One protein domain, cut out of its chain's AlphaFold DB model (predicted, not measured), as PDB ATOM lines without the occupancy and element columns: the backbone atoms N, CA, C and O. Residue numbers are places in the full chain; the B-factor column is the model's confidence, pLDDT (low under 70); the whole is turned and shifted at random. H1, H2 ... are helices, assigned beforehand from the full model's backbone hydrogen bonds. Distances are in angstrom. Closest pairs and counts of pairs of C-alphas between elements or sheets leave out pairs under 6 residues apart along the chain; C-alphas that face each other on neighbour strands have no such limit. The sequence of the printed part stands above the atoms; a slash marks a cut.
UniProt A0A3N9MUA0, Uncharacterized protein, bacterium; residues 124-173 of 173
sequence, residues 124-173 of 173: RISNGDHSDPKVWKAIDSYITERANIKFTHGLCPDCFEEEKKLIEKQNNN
ATOM      1  N   ARG A 124      31.219  10.305  38.172       86.81
ATOM      2  CA  ARG A 124      29.858  10.082  38.662       86.81
ATOM      3  C   ARG A 124      28.882   9.986  37.486       86.81
ATOM      4  O   ARG A 124      28.744  10.933  36.717       86.81
ATOM      5  N   ILE A 125      28.206   8.847  37.348       85.38
ATOM      6  CA  ILE A 125      27.319   8.556  36.207       85.38
ATOM      7  C   ILE A 125      25.852   8.935  36.440       85.38
ATOM      8  O   ILE A 125      25.087   8.996  35.480       85.38
ATOM      9  N   SER A 126      25.445   9.198  37.683       78.56
ATOM     10  CA  SER A 126      24.071   9.570  38.035       78.56
ATOM     11  C   SER A 126      24.031  10.535  39.224       78.56
ATOM     12  O   SER A 126      24.992  10.656  39.980       78.56
ATOM     13  N   ASN A 127      22.907  11.232  39.408       73.38
ATOM     14  CA  ASN A 127      22.692  12.164  40.526       73.38
ATOM     15  C   ASN A 127      22.263  11.464  41.831       73.38
ATOM     16  O   ASN A 127      21.648  12.095  42.687       73.38
ATOM     17  N   GLY A 128      22.550  10.166  41.971       74.69
ATOM     18  CA  GLY A 128      22.311   9.430  43.210       74.69
ATOM     19  C   GLY A 128      23.253   9.865  44.335       74.69
ATOM     20  O   GLY A 128      24.121  10.726  44.149       74.69
ATOM     21  N   ASP A 129      23.079   9.258  45.507       80.19
ATOM     22  CA  ASP A 129      23.905   9.568  46.666       80.19
ATOM     23  C   ASP A 129      25.399   9.328  46.376       80.19
ATOM     24  O   ASP A 129      25.805   8.277  45.885       80.19
ATOM     25  N   HIS A 130      26.222  10.325  46.688       77.44
ATOM     26  CA  HIS A 130      27.669  10.319  46.499       77.44
ATOM     27  C   HIS A 130      28.394   9.229  47.304       77.44
ATOM     28  O   HIS A 130      29.493   8.831  46.903       77.44
ATOM     29  N   SER A 131      27.777   8.740  48.387       80.69
ATOM     30  CA  SER A 131      28.256   7.605  49.187       80.69
ATOM     31  C   SER A 131      28.133   6.261  48.471       80.69
ATOM     32  O   SER A 131      28.828   5.318  48.846       80.69
ATOM     33  N   ASP A 132      27.255   6.139  47.468       83.81
ATOM     34  CA  ASP A 132      27.004   4.861  46.807       83.81
ATOM     35  C   ASP A 132      28.115   4.550  45.784       83.81
ATOM     36  O   ASP A 132      28.276   5.260  44.786       83.81
ATOM     37  N   PRO A 133      28.889   3.465  45.945       80.06
ATOM     38  CA  PRO A 133      29.894   3.076  44.960       80.06
ATOM     39  C   PRO A 133      29.307   2.782  43.567       80.06
ATOM     40  O   PRO A 133      30.043   2.881  42.585       80.06
ATOM     41  N   LYS A 134      28.008   2.465  43.448       81.62
ATOM     42  CA  LYS A 134      27.339   2.175  42.165       81.62
ATOM     43  C   LYS A 134      27.183   3.403  41.271       81.62
ATOM     44  O   LYS A 134      27.053   3.247  40.058       81.62
ATOM     45  N   VAL A 135      27.218   4.615  41.836       85.50
ATOM     46  CA  VAL A 135      27.139   5.853  41.040       85.50
ATOM     47  C   VAL A 135      28.494   6.284  40.478       85.50
ATOM     48  O   VAL A 135      28.553   7.248  39.714       85.50
ATOM     49  N   TRP A 136      29.575   5.571  40.810       89.31
ATOM     50  CA  TRP A 136      30.936   5.872  40.376       89.31
ATOM     51  C   TRP A 136      31.456   4.843  39.380       89.31
ATOM     52  O   TRP A 136      31.485   3.644  39.646       89.31
ATOM     53  N   LYS A 137      31.978   5.327  38.255       88.44
ATOM     54  CA  LYS A 137      32.570   4.494  37.211       88.44
ATOM     55  C   LYS A 137      34.008   4.906  36.926       88.44
ATOM     56  O   LYS A 137      34.355   6.078  37.043       88.44
ATOM     57  N   ALA A 138      34.859   3.948  36.566       88.81
ATOM     58  CA  ALA A 138      36.203   4.257  36.091       88.81
ATOM     59  C   ALA A 138      36.131   5.119  34.821       88.81
ATOM     60  O   ALA A 138      35.251   4.920  33.980       88.81
ATOM     61  N   ILE A 139      37.055   6.075  34.700       88.00
ATOM     62  CA  ILE A 139      37.103   7.004  33.567       88.00
ATOM     63  C   ILE A 139      37.264   6.265  32.235       88.00
ATOM     64  O   ILE A 139      36.507   6.535  31.305       88.00
ATOM     65  N   ASP A 140      38.150   5.267  32.188       88.00
ATOM     66  CA  ASP A 140      38.403   4.456  30.997       88.00
ATOM     67  C   ASP A 140      37.116   3.775  30.514       88.00
ATOM     68  O   ASP A 140      36.704   3.948  29.371       88.00
ATOM     69  N   SER A 141      36.403   3.086  31.413       86.19
ATOM     70  CA  SER A 141      35.140   2.417  31.080       86.19
ATOM     71  C   SER A 141      34.064   3.403  30.617       86.19
ATOM     72  O   SER A 141      33.325   3.116  29.681       86.19
ATOM     73  N   TYR A 142      33.972   4.569  31.261       86.88
ATOM     74  CA  TYR A 142      33.005   5.603  30.895       86.88
ATOM     75  C   TYR A 142      33.267   6.175  29.493       86.88
ATOM     76  O   TYR A 142      32.328   6.376  28.722       86.88
ATOM     77  N   ILE A 143      34.535   6.428  29.151       84.75
ATOM     78  CA  ILE A 143      34.925   6.968  27.843       84.75
ATOM     79  C   ILE A 143      34.800   5.894  26.759       84.75
ATOM     80  O   ILE A 143      34.249   6.179  25.699       84.75
ATOM     81  N   THR A 144      35.245   4.661  27.013       86.81
ATOM     82  CA  THR A 144      35.140   3.557  26.047       86.81
ATOM     83  C   THR A 144      33.691   3.302  25.632       86.81
ATOM     84  O   THR A 144      33.423   3.182  24.440       86.81
ATOM     85  N   GLU A 145      32.746   3.308  26.576       84.06
ATOM     86  CA  GLU A 145      31.319   3.114  26.280       84.06
ATOM     87  C   GLU A 145      30.695   4.248  25.464       84.06
ATOM     88  O   GLU A 145      29.782   4.007  24.678       84.06
ATOM     89  N   ARG A 146      31.161   5.489  25.649       82.44
ATOM     90  CA  ARG A 146      30.548   6.675  25.027       82.44
ATOM     91  C   ARG A 146      31.239   7.143  23.753       82.44
ATOM     92  O   ARG A 146      30.607   7.813  22.945       82.44
ATOM     93  N   ALA A 147      32.517   6.824  23.583       80.12
ATOM     94  CA  ALA A 147      33.341   7.310  22.478       80.12
ATOM     95  C   ALA A 147      33.904   6.185  21.593       80.12
ATOM     96  O   ALA A 147      34.587   6.483  20.617       80.12
ATOM     97  N   ASN A 148      33.627   4.910  21.905       80.06
ATOM     98  CA  ASN A 148      34.155   3.740  21.187       80.06
ATOM     99  C   ASN A 148      35.695   3.767  21.037       80.06
ATOM    100  O   ASN A 148      36.252   3.412  19.998       80.06
ATOM    101  N   ILE A 149      36.388   4.231  22.082       82.56
ATOM    102  CA  ILE A 149      37.854   4.326  22.146       82.56
ATOM    103  C   ILE A 149      38.394   3.145  22.956       82.56
ATOM    104  O   ILE A 149      37.863   2.819  24.020       82.56
ATOM    105  N   LYS A 150      39.479   2.529  22.479       81.12
ATOM    106  CA  LYS A 150      40.245   1.522  23.225       81.12
ATOM    107  C   LYS A 150      41.436   2.190  23.909       81.12
ATOM    108  O   LYS A 150      42.191   2.903  23.252       81.12
ATOM    109  N   PHE A 151      41.607   1.948  25.205       82.00
ATOM    110  CA  PHE A 151      42.782   2.396  25.952       82.00
ATOM    111  C   PHE A 151      43.918   1.382  25.811       82.00
ATOM    112  O   PHE A 151      43.693   0.175  25.891       82.00
ATOM    113  N   THR A 152      45.134   1.882  25.622       80.31
ATOM    114  CA  THR A 152      46.372   1.111  25.762       80.31
ATOM    115  C   THR A 152      47.079   1.613  27.013       80.31
ATOM    116  O   THR A 152      47.508   2.766  27.047       80.31
ATOM    117  N   HIS A 153      47.169   0.796  28.061       82.19
ATOM    118  CA  HIS A 153      47.887   1.173  29.278       82.19
ATOM    119  C   HIS A 153      49.396   1.061  29.032       82.19
ATOM    120  O   HIS A 153      49.894  -0.006  28.686       82.19
ATOM    121  N   GLY A 154      50.115   2.174  29.178       82.00
ATOM    122  CA  GLY A 154      51.569   2.252  29.057       82.00
ATOM    123  C   GLY A 154      52.132   3.265  30.050       82.00
ATOM    124  O   GLY A 154      51.419   4.169  30.485       82.00
ATOM    125  N   LEU A 155      53.399   3.101  30.424       83.81
ATOM    126  CA  LEU A 155      54.127   4.047  31.271       83.81
ATOM    127  C   LEU A 155      54.828   5.076  30.383       83.81
ATOM    128  O   LEU A 155      55.483   4.706  29.407       83.81
ATOM    129  N   CYS A 156      54.709   6.363  30.710       90.50
ATOM    130  CA  CYS A 156      55.596   7.354  30.113       90.50
ATOM    131  C   CYS A 156      57.017   7.197  30.691       90.50
ATOM    132  O   CYS A 156      57.173   6.611  31.769       90.50
ATOM    133  N   PRO A 157      58.053   7.720  30.010       90.75
ATOM    134  CA  PRO A 157      59.432   7.634  30.490       90.75
ATOM    135  C   PRO A 157      59.606   8.168  31.918       90.75
ATOM    136  O   PRO A 157      60.322   7.565  32.711       90.75
ATOM    137  N   ASP A 158      58.889   9.241  32.263       91.00
ATOM    138  CA  ASP A 158      58.954   9.859  33.591       91.00
ATOM    139  C   ASP A 158      58.400   8.929  34.678       91.00
ATOM    140  O   ASP A 158      59.069   8.675  35.679       91.00
ATOM    141  N   CYS A 159      57.210   8.354  34.459       92.81
ATOM    142  CA  CYS A 159      56.605   7.418  35.410       92.81
ATOM    143  C   CYS A 159      57.423   6.132  35.544       92.81
ATOM    144  O   CYS A 159      57.509   5.575  36.633       92.81
ATOM    145  N   PHE A 160      58.033   5.657  34.456       92.12
ATOM    146  CA  PHE A 160      58.913   4.493  34.513       92.12
ATOM    147  C   PHE A 160      60.143   4.759  35.391       92.12
ATOM    148  O   PHE A 160      60.510   3.926  36.216       92.12
ATOM    149  N   GLU A 161      60.758   5.933  35.243       92.06
ATOM    150  CA  GLU A 161      61.922   6.331  36.033       92.06
ATOM    151  C   GLU A 161      61.575   6.526  37.521       92.06
ATOM    152  O   GLU A 161      62.360   6.160  38.396       92.06
ATOM    153  N   GLU A 162      60.392   7.063  37.833       93.00
ATOM    154  CA  GLU A 162      59.894   7.148  39.212       93.00
ATOM    155  C   GLU A 162      59.673   5.765  39.835       93.00
ATOM    156  O   GLU A 162      60.171   5.503  40.932       93.00
ATOM    157  N   GLU A 163      58.983   4.865  39.130       92.56
ATOM    158  CA  GLU A 163      58.719   3.498  39.595       92.56
ATOM    159  C   GLU A 163      60.033   2.744  39.844       92.56
ATOM    160  O   GLU A 163      60.216   2.106  40.881       92.56
ATOM    161  N   LYS A 164      61.002   2.892  38.933       91.19
ATOM    162  CA  LYS A 164      62.337   2.304  39.063       91.19
ATOM    163  C   LYS A 164      63.044   2.770  40.339       91.19
ATOM    164  O   LYS A 164      63.542   1.937  41.095       91.19
ATOM    165  N   LYS A 165      63.039   4.077  40.624       91.25
ATOM    166  CA  LYS A 165      63.637   4.640  41.849       91.25
ATOM    167  C   LYS A 165      62.958   4.125  43.117       91.25
ATOM    168  O   LYS A 165      63.627   3.909  44.127       91.25
ATOM    169  N   LEU A 166      61.636   3.939  43.089       90.44
ATOM    170  CA  LEU A 166      60.891   3.380  44.220       90.44
ATOM    171  C   LEU A 166      61.277   1.922  44.479       90.44
ATOM    172  O   LEU A 166      61.533   1.564  45.629       90.44
ATOM    173  N   ILE A 167      61.382   1.114  43.422       91.81
ATOM    174  CA  ILE A 167      61.805  -0.291  43.509       91.81
ATOM    175  C   ILE A 167      63.242  -0.392  44.040       91.81
ATOM    176  O   ILE A 167      63.515  -1.179  44.944       91.81
ATOM    177  N   GLU A 168      64.161   0.443  43.551       91.25
ATOM    178  CA  GLU A 168      65.544   0.494  44.046       91.25
ATOM    179  C   GLU A 168      65.611   0.874  45.534       91.25
ATOM    180  O   GLU A 168      66.415   0.323  46.284       91.25
ATOM    181  N   LYS A 169      64.736   1.774  45.993       87.88
ATOM    182  CA  LYS A 169      64.657   2.172  47.404       87.88
ATOM    183  C   LYS A 169      64.059   1.082  48.299       87.88
ATOM    184  O   LYS A 169      64.456   0.980  49.453       87.88
ATOM    185  N   GLN A 170      63.123   0.283  47.787       84.62
ATOM    186  CA  GLN A 170      62.562  -0.865  48.508       84.62
ATOM    187  C   GLN A 170      63.551  -2.028  48.612       84.62
ATOM    188  O   GLN A 170      63.553  -2.709  49.625       84.62
ATOM    189  N   ASN A 171      64.403  -2.228  47.605       81.00
ATOM    190  CA  ASN A 171      65.416  -3.288  47.620       81.00
ATOM    191  C   ASN A 171      66.649  -2.953  48.480       81.00
ATOM    192  O   ASN A 171      67.413  -3.853  48.820       81.00
ATOM    193  N   ASN A 172      66.855  -1.675  48.807       75.38
ATOM    194  CA  ASN A 172      67.967  -1.191  49.632       75.38
ATOM    195  C   ASN A 172      67.585  -0.946  51.111       75.38
ATOM    196  O   ASN A 172      68.423  -0.453  51.867       75.38
ATOM    197  N   ASN A 173      66.345  -1.257  51.507       61.38
ATOM    198  CA  ASN A 173      65.825  -1.201  52.881       61.38
ATOM    199  C   ASN A 173      65.521  -2.612  53.391       61.38
ATOM    200  O   ASN A 173      65.656  -2.818  54.617       61.38
TER     201      ASN A 173
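What this domain is: This is residues 124 to 173 of the 173 residues of an uncharacterized protein of bacterium (UniProt A0A3N9MUA0). Residues 124 to 136 fold back into a loop that leads to the short helix H1, and a stretched link runs from there to the longer helix H2, well away from the rest. Residues 156 to 162 and 164 to 173 stick out. The printed part has 50 residues, with two named helices in the order H1, H2 and no named strand; the class is all helix, though under half of the residues are in named elements. The whole is extended, with a radius of gyration of the C-alphas of 17.5 A, and flat, spanning 47 by 29 by 12 A.

Where its parts are: Residues 124 to 138 hold no named element. H1 is residues 139 to 147, 11.7 A long, beginning at C-alpha 139 (37.103, 7.004, 33.567). H2 is residues 157 to 171, 21.2 A long, ending at C-alpha 171 (65.416, -3.288, 47.620).

How they stand to each other: H1 and H2 are apart, with no C-alpha of the one within 8 A of the other. In both, every O i to N i+4 pair is within hydrogen-bond range.

The domain as a whole: The C-alphas farthest apart, of Asn 127 and Asn 172, are 48.1 A apart. The printed part has no cut. The link of 9 residues is short. Only residue 173 has pLDDT under 70.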